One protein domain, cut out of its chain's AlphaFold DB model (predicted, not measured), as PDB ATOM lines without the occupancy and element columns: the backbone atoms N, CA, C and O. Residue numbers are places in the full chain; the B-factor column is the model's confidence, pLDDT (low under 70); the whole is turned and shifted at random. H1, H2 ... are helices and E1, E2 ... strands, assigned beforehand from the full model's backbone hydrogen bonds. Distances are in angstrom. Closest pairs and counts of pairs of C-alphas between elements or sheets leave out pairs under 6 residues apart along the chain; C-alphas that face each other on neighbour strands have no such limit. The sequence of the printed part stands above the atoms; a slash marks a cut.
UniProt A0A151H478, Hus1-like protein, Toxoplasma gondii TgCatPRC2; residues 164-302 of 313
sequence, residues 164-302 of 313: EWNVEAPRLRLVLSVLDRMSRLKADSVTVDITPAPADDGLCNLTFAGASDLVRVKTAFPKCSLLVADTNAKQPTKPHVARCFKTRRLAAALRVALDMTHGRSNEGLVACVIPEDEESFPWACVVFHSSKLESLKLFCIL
ATOM      1  N   GLU A 164     208.545  -4.156  53.653       83.06
ATOM      2  CA  GLU A 164     209.408  -4.800  52.657       83.06
ATOM      3  C   GLU A 164     209.951  -6.136  53.188       83.06
ATOM      4  O   GLU A 164     210.172  -7.077  52.423       83.06
ATOM      5  N   TRP A 165     210.124  -6.252  54.510       84.94
ATOM      6  CA  TRP A 165     210.648  -7.453  55.156       84.94
ATOM      7  C   TRP A 165     209.548  -8.289  55.804       84.94
ATOM      8  O   TRP A 165     209.254  -8.156  56.995       84.94
ATOM      9  N   ASN A 166     208.990  -9.214  55.025       88.81
ATOM     10  CA  ASN A 166     208.152 -10.292  55.544       88.81
ATOM     11  C   ASN A 166     208.869 -11.611  55.288       88.81
ATOM     12  O   ASN A 166     209.037 -12.012  54.144       88.81
ATOM     13  N   VAL A 167     209.322 -12.291  56.332       89.25
ATOM     14  CA  VAL A 167     210.093 -13.531  56.170       89.25
ATOM     15  C   VAL A 167     209.279 -14.710  56.647       89.25
ATOM     16  O   VAL A 167     208.785 -14.700  57.774       89.25
ATOM     17  N   GLU A 168     209.174 -15.741  55.816       89.88
ATOM     18  CA  GLU A 168     208.637 -17.026  56.234       89.88
ATOM     19  C   GLU A 168     209.521 -17.610  57.339       89.88
ATOM     20  O   GLU A 168     210.728 -17.829  57.175       89.88
ATOM     21  N   ALA A 169     208.914 -17.867  58.494       84.25
ATOM     22  CA  ALA A 169     209.622 -18.456  59.604       84.25
ATOM     23  C   ALA A 169     210.052 -19.886  59.235       84.25
ATOM     24  O   ALA A 169     209.237 -20.688  58.771       84.25
ATOM     25  N   PRO A 170     211.312 -20.264  59.511       86.25
ATOM     26  CA  PRO A 170     211.725 -21.652  59.398       86.25
ATOM     27  C   PRO A 170     210.955 -22.496  60.424       86.25
ATOM     28  O   PRO A 170     210.252 -21.972  61.289       86.25
ATOM     29  N   ARG A 171     211.109 -23.827  60.370       88.38
ATOM     30  CA  ARG A 171     210.394 -24.778  61.246       88.38
ATOM     31  C   ARG A 171     210.331 -24.275  62.697       88.38
ATOM     32  O   ARG A 171     211.328 -24.356  63.418       88.38
ATOM     33  N   LEU A 172     209.151 -23.822  63.139       89.44
ATOM     34  CA  LEU A 172     208.975 -23.113  64.417       89.44
ATOM     35  C   LEU A 172     209.580 -23.849  65.613       89.44
ATOM     36  O   LEU A 172     210.203 -23.241  66.478       89.44
ATOM     37  N   ARG A 173     209.447 -25.181  65.647       91.00
ATOM     38  CA  ARG A 173     210.024 -26.021  66.707       91.00
ATOM     39  C   ARG A 173     211.547 -25.900  66.803       91.00
ATOM     40  O   ARG A 173     212.084 -25.926  67.906       91.00
ATOM     41  N   LEU A 174     212.240 -25.768  65.670       92.12
ATOM     42  CA  LEU A 174     213.691 -25.583  65.646       92.12
ATOM     43  C   LEU A 174     214.070 -24.199  66.170       92.12
ATOM     44  O   LEU A 174     214.951 -24.106  67.020       92.12
ATOM     45  N   VAL A 175     213.369 -23.151  65.727       93.25
ATOM     46  CA  VAL A 175     213.597 -21.779  66.210       93.25
ATOM     47  C   VAL A 175     213.368 -21.691  67.715       93.25
ATOM     48  O   VAL A 175     214.230 -21.214  68.446       93.25
ATOM     49  N   LEU A 176     212.258 -22.241  68.207       94.75
ATOM     50  CA  LEU A 176     211.964 -22.305  69.639       94.75
ATOM     51  C   LEU A 176     213.044 -23.066  70.415       94.75
ATOM     52  O   LEU A 176     213.475 -22.608  71.467       94.75
ATOM     53  N   SER A 177     213.544 -24.181  69.876       95.44
ATOM     54  CA  SER A 177     214.648 -24.932  70.484       95.44
ATOM     55  C   SER A 177     215.932 -24.098  70.595       95.44
ATOM     56  O   SER A 177     216.637 -24.186  71.603       95.44
ATOM     57  N   VAL A 178     216.231 -23.272  69.586       96.00
ATOM     58  CA  VAL A 178     217.361 -22.328  69.602       96.00
ATOM     59  C   VAL A 178     217.154 -21.257  70.668       96.00
ATOM     60  O   VAL A 178     218.033 -21.079  71.510       96.00
ATOM     61  N   LEU A 179     215.990 -20.606  70.694       96.56
ATOM     62  CA  LEU A 179     215.674 -19.568  71.681       96.56
ATOM     63  C   LEU A 179     215.686 -20.112  73.117       96.56
ATOM     64  O   LEU A 179     216.192 -19.453  74.022       96.56
ATOM     65  N   ASP A 180     215.228 -21.345  73.332       96.19
ATOM     66  CA  ASP A 180     215.268 -22.003  74.643       96.19
ATOM     67  C   ASP A 180     216.691 -22.363  75.080       96.19
ATOM     68  O   ASP A 180     217.000 -22.386  76.273       96.19
ATOM     69  N   ARG A 181     217.589 -22.668  74.135       95.62
ATOM     70  CA  ARG A 181     219.023 -22.805  74.436       95.62
ATOM     71  C   ARG A 181     219.645 -21.450  74.772       95.62
ATOM     72  O   ARG A 181     220.340 -21.362  75.777       95.62
ATOM     73  N   MET A 182     219.349 -20.403  74.000       96.06
ATOM     74  CA  MET A 182     219.828 -19.039  74.268       96.06
ATOM     75  C   MET A 182     219.367 -18.536  75.643       96.06
ATOM     76  O   MET A 182     220.183 -18.057  76.425       96.06
ATOM     77  N   SER A 183     218.096 -18.745  75.995       94.50
ATOM     78  CA  SER A 183     217.558 -18.373  77.307       94.50
ATOM     79  C   SER A 183     218.235 -19.130  78.458       94.50
ATOM     80  O   SER A 183     218.548 -18.524  79.479       94.50
ATOM     81  N   ARG A 184     218.540 -20.428  78.295       95.00
ATOM     82  CA  ARG A 184     219.305 -21.207  79.294       95.00
ATOM     83  C   ARG A 184     220.733 -20.709  79.485       95.00
ATOM     84  O   ARG A 184     221.264 -20.803  80.586       95.00
ATOM     85  N   LEU A 185     221.330 -20.166  78.430       95.06
ATOM     86  CA  LEU A 185     222.643 -19.527  78.471       95.06
ATOM     87  C   LEU A 185     222.585 -18.083  78.988       95.06
ATOM     88  O   LEU A 185     223.600 -17.403  78.950       95.06
ATOM     89  N   LYS A 186     221.426 -17.615  79.477       95.19
ATOM     90  CA  LYS A 186     221.202 -16.241  79.952       95.19
ATOM     91  C   LYS A 186     221.444 -15.168  78.882       95.19
ATOM     92  O   LYS A 186     221.832 -14.051  79.198       95.19
ATOM     93  N   ALA A 187     221.210 -15.493  77.609       95.12
ATOM     94  CA  ALA A 187     221.094 -14.471  76.574       95.12
ATOM     95  C   ALA A 187     219.706 -13.822  76.672       95.12
ATOM     96  O   ALA A 187     218.732 -14.319  76.095       95.12
ATOM     97  N   ASP A 188     219.608 -12.741  77.448       94.31
ATOM     98  CA  ASP A 188     218.346 -12.030  77.706       94.31
ATOM     99  C   ASP A 188     217.777 -11.364  76.451       94.31
ATOM    100  O   ASP A 188     216.555 -11.239  76.306       94.31
ATOM    101  N   SER A 189     218.658 -10.996  75.520       95.88
ATOM    102  CA  SER A 189     218.313 -10.454  74.215       95.88
ATOM    103  C   SER A 189     218.809 -11.337  73.068       95.88
ATOM    104  O   SER A 189     219.815 -12.046  73.165       95.88
ATOM    105  N   VAL A 190     218.068 -11.288  71.964       96.31
ATOM    106  CA  VAL A 190     218.395 -11.957  70.708       96.31
ATOM    107  C   VAL A 190     218.223 -10.972  69.560       96.31
ATOM    108  O   VAL A 190     217.181 -10.335  69.414       96.31
ATOM    109  N   THR A 191     219.254 -10.851  68.736       96.06
ATOM    110  CA  THR A 191     219.203 -10.150  67.459       96.06
ATOM    111  C   THR A 191     218.725 -11.114  66.386       96.06
ATOM    112  O   THR A 191     219.317 -12.177  66.190       96.06
ATOM    113  N   VAL A 192     217.654 -10.736  65.701       95.31
ATOM    114  CA  VAL A 192     217.160 -11.386  64.491       95.31
ATOM    115  C   VAL A 192     217.637 -10.555  63.314       95.31
ATOM    116  O   VAL A 192     217.276  -9.388  63.216       95.31
ATOM    117  N   ASP A 193     218.460 -11.150  62.463       94.00
ATOM    118  CA  ASP A 193     219.059 -10.526  61.287       94.00
ATOM    119  C   ASP A 193     218.604 -11.253  60.023       94.00
ATOM    120  O   ASP A 193     218.612 -12.485  59.972       94.00
ATOM    121  N   ILE A 194     218.175 -10.492  59.023       93.31
ATOM    122  CA  ILE A 194     217.677 -10.993  57.747       93.31
ATOM    123  C   ILE A 194     218.523 -10.372  56.651       93.31
ATOM    124  O   ILE A 194     218.512  -9.157  56.462       93.31
ATOM    125  N   THR A 195     219.209 -11.223  55.896       92.12
ATOM    126  CA  THR A 195     220.011 -10.814  54.739       92.12
ATOM    127  C   THR A 195     219.505 -11.539  53.486       92.12
ATOM    128  O   THR A 195     219.436 -12.771  53.518       92.12
ATOM    129  N   PRO A 196     219.159 -10.848  52.383       89.12
ATOM    130  CA  PRO A 196     218.808 -11.477  51.112       89.12
ATOM    131  C   PRO A 196     219.935 -12.386  50.608       89.12
ATOM    132  O   PRO A 196     221.119 -12.097  50.798       89.12
ATOM    133  N   ALA A 197     219.583 -13.502  49.976       85.38
ATOM    134  CA  ALA A 197     220.563 -14.379  49.355       85.38
ATOM    135  C   ALA A 197     220.989 -13.777  48.000       85.38
ATOM    136  O   ALA A 197     220.134 -13.552  47.151       85.38
ATOM    137  N   PRO A 198     222.290 -13.539  47.745       75.00
ATOM    138  CA  PRO A 198     222.740 -12.838  46.537       75.00
ATOM    139  C   PRO A 198     222.527 -13.620  45.230       75.00
ATOM    140  O   PRO A 198     222.666 -13.044  44.158       75.00
ATOM    141  N   ALA A 199     222.248 -14.925  45.308       71.75
ATOM    142  CA  ALA A 199     222.140 -15.818  44.153       71.75
ATOM    143  C   ALA A 199     220.702 -16.260  43.831       71.75
ATOM    144  O   ALA A 199     220.488 -16.825  42.763       71.75
ATOM    145  N   ASP A 200     219.741 -16.016  44.729       72.50
ATOM    146  CA  ASP A 200     218.389 -16.570  44.639       72.50
ATOM    147  C   ASP A 200     217.348 -15.473  44.916       72.50
ATOM    148  O   ASP A 200     217.191 -15.024  46.057       72.50
ATOM    149  N   ASP A 201     216.614 -15.065  43.877       77.19
ATOM    150  CA  ASP A 201     215.507 -14.117  44.018       77.19
ATOM    151  C   ASP A 201     214.450 -14.661  44.991       77.19
ATOM    152  O   ASP A 201     213.974 -15.792  44.872       77.19
ATOM    153  N   GLY A 202     214.073 -13.842  45.975       83.19
ATOM    154  CA  GLY A 202     213.040 -14.183  46.957       83.19
ATOM    155  C   GLY A 202     213.493 -15.100  48.099       83.19
ATOM    156  O   GLY A 202     212.656 -15.483  48.916       83.19
ATOM    157  N   LEU A 203     214.785 -15.433  48.212       89.31
ATOM    158  CA  LEU A 203     215.328 -16.144  49.374       89.31
ATOM    159  C   LEU A 203     216.172 -15.228  50.266       89.31
ATOM    160  O   LEU A 203     216.817 -14.279  49.823       89.31
ATOM    161  N   CYS A 204     216.203 -15.545  51.555       91.19
ATOM    162  CA  CYS A 204     217.005 -14.851  52.550       91.19
ATOM    163  C   CYS A 204     217.631 -15.820  53.562       91.19
ATOM    164  O   CYS A 204     217.236 -16.981  53.707       91.19
ATOM    165  N   ASN A 205     218.640 -15.323  54.268       92.56
ATOM    166  CA  ASN A 205     219.252 -15.968  55.415       92.56
ATOM    167  C   ASN A 205     218.724 -15.300  56.682       92.56
ATOM    168  O   ASN A 205     218.967 -14.113  56.902       92.56
ATOM    169  N   LEU A 206     218.041 -16.075  57.524       94.38
ATOM    170  CA  LEU A 206     217.556 -15.629  58.824       94.38
ATOM    171  C   LEU A 206     218.535 -16.067  59.913       94.38
ATOM    172  O   LEU A 206     218.771 -17.257  60.118       94.38
ATOM    173  N   THR A 207     219.096 -15.120  60.646       95.69
ATOM    174  CA  THR A 207     220.097 -15.367  61.680       95.69
ATOM    175  C   THR A 207     219.584 -14.932  63.042       95.69
ATOM    176  O   THR A 207     219.129 -13.809  63.214       95.69
ATOM    177  N   PHE A 208     219.726 -15.802  64.038       96.56
ATOM    178  CA  PHE A 208     219.502 -15.490  65.445       96.56
ATOM    179  C   PHE A 208     220.854 -15.415  66.146       96.56
ATOM    180  O   PHE A 208     221.621 -16.382  66.120       96.56
ATOM    181  N   ALA A 209     221.149 -14.287  66.781       96.88
ATOM    182  CA  ALA A 209     222.368 -14.080  67.550       96.88
ATOM    183  C   ALA A 209     222.023 -13.619  68.968       96.88
ATOM    184  O   ALA A 209     221.343 -12.617  69.146       96.88
ATOM    185  N   GLY A 210     222.494 -14.345  69.975       95.62
ATOM    186  CA  GLY A 210     222.348 -13.987  71.384       95.62
ATOM    187  C   GLY A 210     223.702 -14.043  72.079       95.62
ATOM    188  O   GLY A 210     224.575 -14.825  71.692       95.62
ATOM    189  N   ALA A 211     223.892 -13.217  73.100       92.94
ATOM    190  CA  ALA A 211     225.114 -13.201  73.890       92.94
ATOM    191  C   ALA A 211     224.791 -13.160  75.383       92.94
ATOM    192  O   ALA A 211     223.781 -12.602  75.798       92.94
ATOM    193  N   SER A 212     225.674 -13.769  76.159       93.25
ATOM    194  CA  SER A 212     225.764 -13.667  77.614       93.25
ATOM    195  C   SER A 212     227.198 -13.285  77.977       93.25
ATOM    196  O   SER A 212     228.064 -13.254  77.098       93.25
ATOM    197  N   ASP A 213     227.476 -13.097  79.263       90.25
ATOM    198  CA  ASP A 213     228.830 -12.804  79.755       90.25
ATOM    199  C   ASP A 213     229.852 -13.905  79.418       90.25
ATOM    200  O   ASP A 213     231.053 -13.650  79.370       90.25
ATOM    201  N   LEU A 214     229.388 -15.139  79.186       90.38
ATOM    202  CA  LEU A 214     230.249 -16.313  79.017       90.38
ATOM    203  C   LEU A 214     230.332 -16.808  77.572       90.38
ATOM    204  O   LEU A 214     231.324 -17.423  77.184       90.38
ATOM    205  N   VAL A 215     229.279 -16.610  76.777       93.94
ATOM    206  CA  VAL A 215     229.188 -17.201  75.438       93.94
ATOM    207  C   VAL A 215     228.352 -16.358  74.487       93.94
ATOM    208  O   VAL A 215     227.324 -15.788  74.859       93.94
ATOM    209  N   ARG A 216     228.774 -16.349  73.219       94.25
ATOM    210  CA  ARG A 216     228.009 -15.841  72.081       94.25
ATOM    211  C   ARG A 216     227.496 -17.015  71.253       94.25
ATOM    212  O   ARG A 216     228.273 -17.862  70.822       94.25
ATOM    213  N   VAL A 217     226.192 -17.044  71.006       95.19
ATOM    214  CA  VAL A 217     225.528 -18.069  70.199       95.19
ATOM    215  C   VAL A 217     224.976 -17.423  68.942       95.19
ATOM    216  O   VAL A 217     224.256 -16.432  69.015       95.19
ATOM    217  N   LYS A 218     225.283 -18.009  67.787       96.94
ATOM    218  CA  LYS A 218     224.729 -17.614  66.492       96.94
ATOM    219  C   LYS A 218     224.147 -18.847  65.812       96.94
ATOM    220  O   LYS A 218     224.775 -19.902  65.797       96.94
ATOM    221  N   THR A 219     222.942 -18.744  65.272       96.81
ATOM    222  CA  THR A 219     222.311 -19.802  64.477       96.81
ATOM    223  C   THR A 219     221.733 -19.187  63.217       96.81
ATOM    224  O   THR A 219     220.976 -18.226  63.305       96.81
ATOM    225  N   ALA A 220     222.097 -19.733  62.060       95.75
ATOM    226  CA  ALA A 220     221.608 -19.284  60.765       95.75
ATOM    227  C   ALA A 220     220.651 -20.320  60.168       95.75
ATOM    228  O   ALA A 220     220.904 -21.526  60.226       95.75
ATOM    229  N   PHE A 221     219.569 -19.829  59.581       94.75
ATOM    230  CA  PHE A 221     218.583 -20.572  58.818       94.75
ATOM    231  C   PHE A 221     218.656 -20.070  57.373       94.75
ATOM    232  O   PHE A 221     218.130 -18.996  57.071       94.75
ATOM    233  N   PRO A 222     219.378 -20.782  56.494       93.00
ATOM    234  CA  PRO A 222     219.477 -20.388  55.100       93.00
ATOM    235  C   PRO A 222     218.194 -20.735  54.339       93.00
ATOM    236  O   PRO A 222     217.468 -21.651  54.734       93.00
ATOM    237  N   LYS A 223     217.980 -20.064  53.202       90.69
ATOM    238  CA  LYS A 223     216.875 -20.337  52.262       90.69
ATOM    239  C   LYS A 223     215.481 -20.151  52.879       90.69
ATOM    240  O   LYS A 223     214.572 -20.929  52.601       90.69
ATOM    241  N   CYS A 224     215.314 -19.139  53.726       90.19
ATOM    242  CA  CYS A 224     213.992 -18.688  54.155       90.19
ATOM    243  C   CYS A 224     213.342 -17.871  53.032       90.19
ATOM    244  O   CYS A 224     214.016 -17.056  52.403       90.19
ATOM    245  N   SER A 225     212.046 -18.061  52.794       89.75
ATOM    246  CA  SER A 225     211.313 -17.306  51.777       89.75
ATOM    247  C   SER A 225     211.101 -15.864  52.239       89.75
ATOM    248  O   SER A 225     210.607 -15.628  53.345       89.75
ATOM    249  N   LEU A 226     211.444 -14.899  51.392       86.94
ATOM    250  CA  LEU A 226     211.016 -13.517  51.543       86.94
ATOM    251  C   LEU A 226     209.640 -13.380  50.884       86.94
ATOM    252  O   LEU A 226     209.485 -13.524  49.673       86.94
ATOM    253  N   LEU A 227     208.629 -13.149  51.707       84.12
ATOM    254  CA  LEU A 227     207.246 -13.001  51.296       84.12
ATOM    255  C   LEU A 227     207.025 -11.562  50.829       84.12
ATOM    256  O   LEU A 227     207.197 -10.598  51.576       84.12
ATOM    257  N   VAL A 228     206.626 -11.416  49.574       68.44
ATOM    258  CA  VAL A 228     206.293 -10.115  49.004       68.44
ATOM    259  C   VAL A 228     204.828  -9.822  49.335       68.44
ATOM    260  O   VAL A 228     203.948 -10.596  48.965       68.44
ATOM    261  N   ALA A 229     204.562  -8.739  50.072       58.91
ATOM    262  CA  ALA A 229     203.215  -8.404  50.552       58.91
ATOM    263  C   ALA A 229     202.227  -8.062  49.422       58.91
ATOM    264  O   ALA A 229     201.020  -8.204  49.601       58.91
ATOM    265  N   ASP A 230     202.733  -7.627  48.267       57.91
ATOM    266  CA  ASP A 230     201.935  -7.234  47.110       57.91
ATOM    267  C   ASP A 230     202.720  -7.534  45.824       57.91
ATOM    268  O   ASP A 230     203.932  -7.340  45.792       57.91
ATOM    269  N   THR A 231     202.082  -7.959  44.732       50.94
ATOM    270  CA  THR A 231     202.799  -8.262  43.469       50.94
ATOM    271  C   THR A 231     203.508  -7.041  42.867       50.94
ATOM    272  O   THR A 231     204.362  -7.190  41.999       50.94
ATOM    273  N   ASN A 232     203.165  -5.841  43.348       48.72
ATOM    274  CA  ASN A 232     203.793  -4.568  42.993       48.72
ATOM    275  C   ASN A 232     204.781  -4.047  44.056       48.72
ATOM    276  O   ASN A 232     205.343  -2.963  43.879       48.72
ATOM    277  N   ALA A 233     204.963  -4.757  45.174       55.62
ATOM    278  CA  ALA A 233     205.862  -4.316  46.231       55.62
ATOM    279  C   ALA A 233     207.316  -4.404  45.756       55.62
ATOM    280  O   ALA A 233     207.750  -5.380  45.139       55.62
ATOM    281  N   LYS A 234     208.061  -3.333  46.023       56.84
ATOM    282  CA  LYS A 234     209.473  -3.222  45.667       56.84
ATOM    283  C   LYS A 234     210.274  -4.223  46.501       56.84
ATOM    284  O   LYS A 234     209.967  -4.438  47.672       56.84
ATOM    285  N   GLN A 235     211.297  -4.822  45.892       66.12
ATOM    286  CA  GLN A 235     212.316  -5.557  46.641       66.12
ATOM    287  C   GLN A 235     212.870  -4.673  47.775       66.12
ATOM    288  O   GLN A 235     212.878  -3.446  47.617       66.12
ATOM    289  N   PRO A 236     213.344  -5.268  48.885       71.81
ATOM    290  CA  PRO A 236     213.865  -4.501  50.003       71.81
ATOM    291  C   PRO A 236     214.922  -3.497  49.552       71.81
ATOM    292  O   PRO A 236     215.876  -3.844  48.856       71.81
ATOM    293  N   THR A 237     214.750  -2.244  49.954       75.31
ATOM    294  CA  THR A 237     215.654  -1.148  49.575       75.31
ATOM    295  C   THR A 237     216.983  -1.209  50.325       75.31
ATOM    296  O   THR A 237     218.011  -0.740  49.832       75.31
ATOM    297  N   LYS A 238     216.976  -1.801  51.525       80.06
ATOM    298  CA  LYS A 238     218.159  -1.998  52.372       80.06
ATOM    299  C   LYS A 238     218.786  -3.379  52.125       80.06
ATOM    300  O   LYS A 238     218.072  -4.338  51.852       80.06
ATOM    301  N   PRO A 239     220.113  -3.528  52.289       82.50
ATOM    302  CA  PRO A 239     220.796  -4.806  52.066       82.50
ATOM    303  C   PRO A 239     220.528  -5.851  53.159       82.50
ATOM    304  O   PRO A 239     220.811  -7.023  52.954       82.50
ATOM    305  N   HIS A 240     220.038  -5.442  54.331       88.62
ATOM    306  CA  HIS A 240     219.615  -6.324  55.419       88.62
ATOM    307  C   HIS A 240     218.720  -5.548  56.395       88.62
ATOM    308  O   HIS A 240     218.747  -4.312  56.425       88.62
ATOM    309  N   VAL A 241     217.973  -6.269  57.230       90.81
ATOM    310  CA  VAL A 241     217.293  -5.713  58.407       90.81
ATOM    311  C   VAL A 241     217.647  -6.545  59.630       90.81
ATOM    312  O   VAL A 241     217.674  -7.772  59.573       90.81
ATOM    313  N   ALA A 242     217.902  -5.882  60.756       92.12
ATOM    314  CA  ALA A 242     218.119  -6.573  62.016       92.12
ATOM    315  C   ALA A 242     217.413  -5.871  63.171       92.12
ATOM    316  O   ALA A 242     217.512  -4.654  63.321       92.12
ATOM    317  N   ARG A 243     216.753  -6.657  64.020       93.44
ATOM    318  CA  ARG A 243     216.047  -6.178  65.212       93.44
ATOM    319  C   ARG A 243     216.455  -6.974  66.433       93.44
ATOM    320  O   ARG A 243     216.708  -8.174  66.352       93.44
ATOM    321  N   CYS A 244     216.525  -6.298  67.569       95.06
ATOM    322  CA  CYS A 244     216.813  -6.928  68.847       95.06
ATOM    323  C   CYS A 244     215.508  -7.143  69.616       95.06
ATOM    324  O   CYS A 244     214.639  -6.281  69.614       95.06
ATOM    325  N   PHE A 245     215.363  -8.281  70.285       95.75
ATOM    326  CA  PHE A 245     214.181  -8.610  71.079       95.75
ATOM    327  C   PHE A 245     214.604  -9.207  72.410       95.75
ATOM    328  O   PHE A 245     215.642  -9.863  72.495       95.75
ATOM    329  N   LYS A 246     213.758  -9.091  73.441       95.19
ATOM    330  CA  LYS A 246     213.900  -9.966  74.612       95.19
ATOM    331  C   LYS A 246     213.674 -11.412  74.174       95.19
ATOM    332  O   LYS A 246     212.602 -11.741  73.658       95.19
ATOM    333  N   THR A 247     214.637 -12.293  74.439       95.50
ATOM    334  CA  THR A 247     214.615 -13.703  74.007       95.50
ATOM    335  C   THR A 247     213.336 -14.409  74.453       95.50
ATOM    336  O   THR A 247     212.687 -15.107  73.671       95.50
ATOM    337  N   ARG A 248     212.912 -14.166  75.701       94.06
ATOM    338  CA  ARG A 248     211.678 -14.728  76.268       94.06
ATOM    339  C   ARG A 248     210.422 -14.297  75.503       94.06
ATOM    340  O   ARG A 248     209.529 -15.124  75.320       94.06
ATOM    341  N   ARG A 249     210.351 -13.039  75.056       93.69
ATOM    342  CA  ARG A 249     209.180 -12.476  74.364       93.69
ATOM    343  C   ARG A 249     209.052 -13.015  72.949       93.69
ATOM    344  O   ARG A 249     207.981 -13.474  72.568       93.69
ATOM    345  N   LEU A 250     210.162 -13.072  72.217       95.12
ATOM    346  CA  LEU A 250     210.180 -13.688  70.892       95.12
ATOM    347  C   LEU A 250     209.804 -15.176  70.964       95.12
ATOM    348  O   LEU A 250     208.970 -15.653  70.194       95.12
ATOM    349  N   ALA A 251     210.340 -15.906  71.947       94.62
ATOM    350  CA  ALA A 251     209.970 -17.301  72.165       94.62
ATOM    351  C   ALA A 251     208.488 -17.461  72.551       94.62
ATOM    352  O   ALA A 251     207.857 -18.444  72.170       94.62
ATOM    353  N   ALA A 252     207.916 -16.524  73.312       92.75
ATOM    354  CA  ALA A 252     206.488 -16.511  73.612       92.75
ATOM    355  C   ALA A 252     205.653 -16.329  72.337       92.75
ATOM    356  O   ALA A 252     204.806 -17.174  72.062       92.75
ATOM    357  N   ALA A 253     205.950 -15.311  71.525       93.06
ATOM    358  CA  ALA A 253     205.233 -15.034  70.282       93.06
ATOM    359  C   ALA A 253     205.239 -16.233  69.316       93.06
ATOM    360  O   ALA A 253     204.193 -16.636  68.806       93.06
ATOM    361  N   LEU A 254     206.392 -16.884  69.135       92.62
ATOM    362  CA  LEU A 254     206.500 -18.066  68.275       92.62
ATOM    363  C   LEU A 254     205.779 -19.301  68.847       92.62
ATOM    364  O   LEU A 254     205.288 -20.130  68.081       92.62
ATOM    365  N   ARG A 255     205.672 -19.444  70.177       91.81
ATOM    366  CA  ARG A 255     204.873 -20.521  70.796       91.81
ATOM    367  C   ARG A 255     203.381 -20.343  70.556       91.81
ATOM    368  O   ARG A 255     202.692 -21.334  70.359       91.81
ATOM    369  N   VAL A 256     202.896 -19.108  70.560       91.31
ATOM    370  CA  VAL A 256     201.492 -18.787  70.258       91.31
ATOM    371  C   VAL A 256     201.173 -19.158  68.816       91.31
ATOM    372  O   VAL A 256     200.187 -19.846  68.568       91.31
ATOM    373  N   ALA A 257     202.054 -18.803  67.876       89.94
ATOM    374  CA  ALA A 257     201.934 -19.254  66.491       89.94
ATOM    375  C   ALA A 257     201.969 -20.791  66.381       89.94
ATOM    376  O   ALA A 257     201.199 -21.375  65.625       89.94
ATOM    377  N   LEU A 258     202.800 -21.475  67.179       88.25
ATOM    378  CA  LEU A 258     202.814 -22.939  67.222       88.25
ATOM    379  C   LEU A 258     201.500 -23.528  67.769       88.25
ATOM    380  O   LEU A 258     201.055 -24.554  67.261       88.25
ATOM    381  N   ASP A 259     200.855 -22.913  68.760       88.19
ATOM    382  CA  ASP A 259     199.572 -23.399  69.294       88.19
ATOM    383  C   ASP A 259     198.454 -23.362  68.245       88.19
ATOM    384  O   ASP A 259     197.627 -24.275  68.205       88.19
ATOM    385  N   MET A 260     198.480 -22.375  67.341       86.50
ATOM    386  CA  MET A 260     197.547 -22.295  66.210       86.50
ATOM    387  C   MET A 260     197.643 -23.503  65.274       86.50
ATOM    388  O   MET A 260     196.671 -23.859  64.614       86.50
ATOM    389  N   THR A 261     198.800 -24.168  65.234       79.06
ATOM    390  CA  THR A 261     199.005 -25.372  64.416       79.06
ATOM    391  C   THR A 261     198.461 -26.648  65.064       79.06
ATOM    392  O   THR A 261     198.563 -27.723  64.475       79.06
ATOM    393  N   HIS A 262     197.945 -26.587  66.300       72.44
ATOM    394  CA  HIS A 262     197.582 -27.766  67.104       72.44
ATOM    395  C   HIS A 262     198.697 -28.819  67.204       72.44
ATOM    396  O   HIS A 262     198.440 -30.019  67.306       72.44
ATOM    397  N   GLY A 263     199.959 -28.391  67.127       58.97
ATOM    398  CA  GLY A 263     201.100 -29.301  67.114       58.97
ATOM    399  C   GLY A 263     201.235 -30.141  65.834       58.97
ATOM    400  O   GLY A 263     202.078 -31.042  65.807       58.97
ATOM    401  N   ARG A 264     200.472 -29.853  64.775       61.81
ATOM    402  CA  ARG A 264     200.649 -30.444  63.442       61.81
ATOM    403  C   ARG A 264     201.624 -29.581  62.655       61.81
ATOM    404  O   ARG A 264     201.465 -28.374  62.569       61.81
ATOM    405  N   SER A 265     202.679 -30.179  62.112       55.16
ATOM    406  CA  SER A 265     203.872 -29.419  61.723       55.16
ATOM    407  C   SER A 265     203.713 -28.485  60.515       55.16
ATOM    408  O   SER A 265     204.621 -27.691  60.299       55.16
ATOM    409  N   ASN A 266     202.618 -28.556  59.742       54.53
ATOM    410  CA  ASN A 266     202.566 -27.967  58.394       54.53
ATOM    411  C   ASN A 266     201.236 -27.257  58.033       54.53
ATOM    412  O   ASN A 266     200.970 -27.053  56.853       54.53
ATOM    413  N   GLU A 267     200.356 -26.920  58.983       61.62
ATOM    414  CA  GLU A 267     199.002 -26.400  58.659       61.62
ATOM    415  C   GLU A 267     198.888 -24.860  58.626       61.62
ATOM    416  O   GLU A 267     197.823 -24.302  58.888       61.62
ATOM    417  N   GLY A 268     199.965 -24.147  58.293       64.25
ATOM    418  CA  GLY A 268     199.902 -22.697  58.120       64.25
ATOM    419  C   GLY A 268     201.241 -22.041  57.814       64.25
ATOM    420  O   GLY A 268     202.298 -22.618  58.066       64.25
ATOM    421  N   LEU A 269     201.166 -20.827  57.273       77.62
ATOM    422  CA  LEU A 269     202.310 -19.963  57.010       77.62
ATOM    423  C   LEU A 269     202.557 -19.097  58.241       77.62
ATOM    424  O   LEU A 269     201.631 -18.473  58.763       77.62
ATOM    425  N   VAL A 270     203.804 -19.050  58.701       79.00
ATOM    426  CA  VAL A 270     204.215 -18.123  59.756       79.00
ATOM    427  C   VAL A 270     205.159 -17.118  59.133       79.00
ATOM    428  O   VAL A 270     206.155 -17.518  58.542       79.00
ATOM    429  N   ALA A 271     204.854 -15.837  59.269       84.06
ATOM    430  CA  ALA A 271     205.673 -14.751  58.764       84.06
ATOM    431  C   ALA A 271     206.131 -13.851  59.912       84.06
ATOM    432  O   ALA A 271     205.380 -13.604  60.854       84.06
ATOM    433  N   CYS A 272     207.351 -13.337  59.823       86.25
ATOM    434  CA  CYS A 272     207.822 -12.234  60.652       86.25
ATOM    435  C   CYS A 272     207.808 -10.963  59.803       86.25
ATOM    436  O   CYS A 272     208.576 -10.866  58.848       86.25
ATOM    437  N   VAL A 273     206.936 -10.025  60.159       85.88
ATOM    438  CA  VAL A 273     206.811  -8.697  59.556       85.88
ATOM    439  C   VAL A 273     207.678  -7.736  60.356       85.88
ATOM    440  O   VAL A 273     207.475  -7.576  61.567       85.88
ATOM    441  N   ILE A 274     208.663  -7.135  59.696       84.50
ATOM    442  CA  ILE A 274     209.630  -6.235  60.323       84.50
ATOM    443  C   ILE A 274     209.659  -4.917  59.539       84.50
ATOM    444  O   ILE A 274     210.212  -4.888  58.443       84.50
ATOM    445  N   PRO A 275     209.110  -3.824  60.095       84.81
ATOM    446  CA  PRO A 275     209.225  -2.494  59.497       84.81
ATOM    447  C   PRO A 275     210.691  -2.082  59.310       84.81
ATOM    448  O   PRO A 275     211.526  -2.405  60.157       84.81
ATOM    449  N   GLU A 276     211.026  -1.348  58.246       82.88
ATOM    450  CA  GLU A 276     212.406  -0.940  57.912       82.88
ATOM    451  C   GLU A 276     212.939   0.151  58.845       82.88
ATOM    452  O   GLU A 276     214.151   0.217  59.107       82.88
ATOM    453  N   ASP A 277     212.036   1.015  59.304       84.19
ATOM    454  CA  ASP A 277     212.300   2.154  60.175       84.19
ATOM    455  C   ASP A 277     212.001   1.790  61.635       84.19
ATOM    456  O   ASP A 277     210.849   1.690  62.049       84.19
ATOM    457  N   GLU A 278     213.064   1.566  62.405       85.00
ATOM    458  CA  GLU A 278     212.964   1.203  63.821       85.00
ATOM    459  C   GLU A 278     212.547   2.379  64.706       85.00
ATOM    460  O   GLU A 278     211.972   2.157  65.770       85.00
ATOM    461  N   GLU A 279     212.823   3.615  64.283       85.38
ATOM    462  CA  GLU A 279     212.490   4.806  65.064       85.38
ATOM    463  C   GLU A 279     210.986   5.070  65.019       85.38
ATOM    464  O   GLU A 279     210.364   5.296  66.059       85.38
ATOM    465  N   SER A 280     210.392   4.970  63.826       86.19
ATOM    466  CA  SER A 280     208.944   5.112  63.643       86.19
ATOM    467  C   SER A 280     208.166   3.875  64.102       86.19
ATOM    468  O   SER A 280     207.037   3.996  64.582       86.19
ATOM    469  N   PHE A 281     208.756   2.680  63.979       88.19
ATOM    470  CA  PHE A 281     208.092   1.414  64.286       88.19
ATOM    471  C   PHE A 281     208.989   0.501  65.146       88.19
ATOM    472  O   PHE A 281     209.582  -0.457  64.639       88.19
ATOM    473  N   PRO A 282     209.060   0.740  66.472       92.25
ATOM    474  CA  PRO A 282     209.876  -0.044  67.406       92.25
ATOM    475  C   PRO A 282     209.210  -1.383  67.775       92.25
ATOM    476  O   PRO A 282     209.096  -1.759  68.945       92.25
ATOM    477  N   TRP A 283     208.694  -2.100  66.778       93.81
ATOM    478  CA  TRP A 283     207.982  -3.362  66.939       93.81
ATOM    479  C   TRP A 283     208.221  -4.285  65.741       93.81
ATOM    480  O   TRP A 283     208.615  -3.864  64.658       93.81
ATOM    481  N   ALA A 284     207.971  -5.573  65.946       93.50
ATOM    482  CA  ALA A 284     207.802  -6.551  64.879       93.50
ATOM    483  C   ALA A 284     206.502  -7.322  65.104       93.50
ATOM    484  O   ALA A 284     205.964  -7.331  66.215       93.50
ATOM    485  N   CYS A 285     205.990  -7.967  64.060       94.00
ATOM    486  CA  CYS A 285     204.785  -8.779  64.153       94.00
ATOM    487  C   CYS A 285     205.048 -10.201  63.661       94.00
ATOM    488  O   CYS A 285     205.508 -10.413  62.542       94.00
ATOM    489  N   VAL A 286     204.740 -11.189  64.500       92.62
ATOM    490  CA  VAL A 286     204.646 -12.589  64.080       92.62
ATOM    491  C   VAL A 286     203.219 -12.837  63.614       92.62
ATOM    492  O   VAL A 286     202.281 -12.761  64.407       92.62
ATOM    493  N   VAL A 287     203.061 -13.162  62.338       91.81
ATOM    494  CA  VAL A 287     201.777 -13.458  61.710       91.81
ATOM    495  C   VAL A 287     201.674 -14.955  61.478       91.81
ATOM    496  O   VAL A 287     202.592 -15.564  60.940       91.81
ATOM    497  N   PHE A 288     200.555 -15.558  61.859       91.00
ATOM    498  CA  PHE A 288     200.196 -16.917  61.474       91.00
ATOM    499  C   PHE A 288     198.945 -16.889  60.600       91.00
ATOM    500  O   PHE A 288     197.941 -16.263  60.952       91.00
ATOM    501  N   HIS A 289     199.005 -17.614  59.489       87.94
ATOM    502  CA  HIS A 289     197.916 -17.787  58.542       87.94
ATOM    503  C   HIS A 289     197.605 -19.278  58.380       87.94
ATOM    504  O   HIS A 289     198.472 -20.049  57.966       87.94
ATOM    505  N   SER A 290     196.377 -19.694  58.703       83.62
ATOM    506  CA  SER A 290     195.957 -21.092  58.542       83.62
ATOM    507  C   SER A 290     195.732 -21.413  57.066       83.62
ATOM    508  O   SER A 290     194.914 -20.769  56.419       83.62
ATOM    509  N   SER A 291     196.387 -22.449  56.536       81.06
ATOM    510  CA  SER A 291     196.187 -22.864  55.137       81.06
ATOM    511  C   SER A 291     194.839 -23.548  54.892       81.06
ATOM    512  O   SER A 291     194.391 -23.654  53.757       81.06
ATOM    513  N   LYS A 292     194.179 -24.031  55.950       82.12
ATOM    514  CA  LYS A 292     192.867 -24.691  55.862       82.12
ATOM    515  C   LYS A 292     191.696 -23.761  56.149       82.12
ATOM    516  O   LYS A 292     190.562 -24.069  55.795       82.12
ATOM    517  N   LEU A 293     191.968 -22.664  56.843       82.62
ATOM    518  CA  LEU A 293     190.991 -21.646  57.184       82.62
ATOM    519  C   LEU A 293     191.632 -20.293  56.897       82.62
ATOM    520  O   LEU A 293     192.006 -19.585  57.825       82.62
ATOM    521  N   GLU A 294     191.778 -19.962  55.612       81.69
ATOM    522  CA  GLU A 294     192.496 -18.768  55.121       81.69
ATOM    523  C   GLU A 294     191.994 -17.460  55.757       81.69
ATOM    524  O   GLU A 294     192.711 -16.471  55.905       81.69
ATOM    525  N   SER A 295     190.737 -17.453  56.192       88.12
ATOM    526  CA  SER A 295     190.133 -16.324  56.884       88.12
ATOM    527  C   SER A 295     190.627 -16.128  58.320       88.12
ATOM    528  O   SER A 295     190.365 -15.070  58.876       88.12
ATOM    529  N   LEU A 296     191.255 -17.133  58.946       91.62
ATOM    530  CA  LEU A 296     191.740 -17.075  60.324       91.62
ATOM    531  C   LEU A 296     193.214 -16.673  60.361       91.62
ATOM    532  O   LEU A 296     194.099 -17.418  59.929       91.62
ATOM    533  N   LYS A 297     193.467 -15.520  60.969       93.75
ATOM    534  CA  LYS A 297     194.799 -14.949  61.137       93.75
ATOM    535  C   LYS A 297     195.080 -14.720  62.613       93.75
ATOM    536  O   LYS A 297     194.184 -14.357  63.369       93.75
ATOM    537  N   LEU A 298     196.328 -14.926  63.011       94.81
ATOM    538  CA  LEU A 298     196.858 -14.501  64.303       94.81
ATOM    539  C   LEU A 298     197.986 -13.505  64.042       94.81
ATOM    540  O   LEU A 298     198.870 -13.775  63.237       94.81
ATOM    541  N   PHE A 299     197.985 -12.405  64.778       95.19
ATOM    542  CA  PHE A 299     199.029 -11.394  64.800       95.19
ATOM    543  C   PHE A 299     199.562 -11.300  66.223       95.19
ATOM    544  O   PHE A 299     198.784 -11.196  67.169       95.19
ATOM    545  N   CYS A 300     200.875 -11.346  66.391       95.25
ATOM    546  CA  CYS A 300     201.530 -11.184  67.678       95.25
ATOM    547  C   CYS A 300     202.560 -10.065  67.563       95.25
ATOM    548  O   CYS A 300     203.605 -10.245  66.936       95.25
ATOM    549  N   ILE A 301     202.238  -8.913  68.141       94.81
ATOM    550  CA  ILE A 301     203.040  -7.694  68.082       94.81
ATOM    551  C   ILE A 301     203.936  -7.660  69.311       94.81
ATOM    552  O   ILE A 301     203.456  -7.760  70.442       94.81
ATOM    553  N   LEU A 302     205.239  -7.527  69.085       94.50
ATOM    554  CA  LEU A 302     206.246  -7.480  70.135       94.50
ATOM    555  C   LEU A 302     207.193  -6.292  69.927       94.50
ATOM    556  O   LEU A 302     207.583  -6.020  68.789       94.50
TER     557      LEU A 302
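This is residues 164 to 302 of the 313 residues of the protein "Hus1-like protein" of Toxoplasma gondii TgCatPRC2 (UniProt A0A151H478). Two four-stranded antiparallel sheets, E4-E3-E2-E5 and E1-E6-E7-E8, make a sandwich, only partly face to face and with their strands crossed. The helices H1 and H2 pack side by side, running opposite ways: H1 covers E3 and, only just, E2 of the first sheet, while H2 covers E7 and E8 of the second and stands up from the first with its residues 247 to 252 near it. The 139 printed residues hold two named helices and eight named strands, in the order E1 H1 E2 E3 E4 E5 H2 E6 E7 E8, a mixed class. The whole is compact, with a radius of gyration of the C-alphas of 14.7 A and spans of 46 by 36 by 31 A.

In the first sheet, E2 (residues 189 to 196), E3 (203 to 211) and E4 (216 to 225) form a meander, each strand the antiparallel neighbour of the one before. With E5 (241 to 246), the antiparallel neighbour of E2, they form a Greek key. N 207 and O 193 are 2.8 A apart across the hairpin E2 and E3, N 219 and O 208 2.8 A across the hairpin E3 and E4, and N 192 and O 243 2.8 A across E2 and E5. This sheet is twisted, and E4 bends by 55 degrees at residue 222. H1 (172 to 184) is on it at a height of 8.8 A, along the strands; the closest C-alphas of H1 and E3, Met 182 and Gly 210, are 6.3 A apart. H2 (247 to 260) is on the same face but stands up from the sheet, rising 64 degrees. H1 and H2 touch at a shallow tilt of 27 degrees, opposite ways, closest at the C-alphas of Leu 176 and Ala 251, 5.9 A. In both helices every O i to N i+4 pair is within hydrogen-bond range. The second sheet joins E1 (165 to 168) to the meander E6 (268 to 274), E7 (283 to 290) and E8 (297 to 302). N 272 and O 167 are 2.8 A apart, N 271 and O 287 2.8 A, and N 286 and O 300 2.8 A. H2 is on this sheet too, 9.4 A high, at 11 degrees to E7 on the local plane. The sheets' strands stand at 66 degrees.

E1 begins at C-alpha 165 (210.648, -7.453, 55.156). E3 measures 26.6 A, E4 26.3 A, E2 23.1 A, E7 23.0 A and H2 20.6 A. E8 ends at C-alpha 302 (206.246, -7.480, 70.135).

The C-alphas of Leu 214 and Asn 232, the two farthest apart, are 46.2 A apart. The printed part has no cut. The link E4 to E5, residues 226 to 240, is long. Mean pLDDT of the printed part is 86.7, with residues 228 to 235 and 263 to 268 under 70.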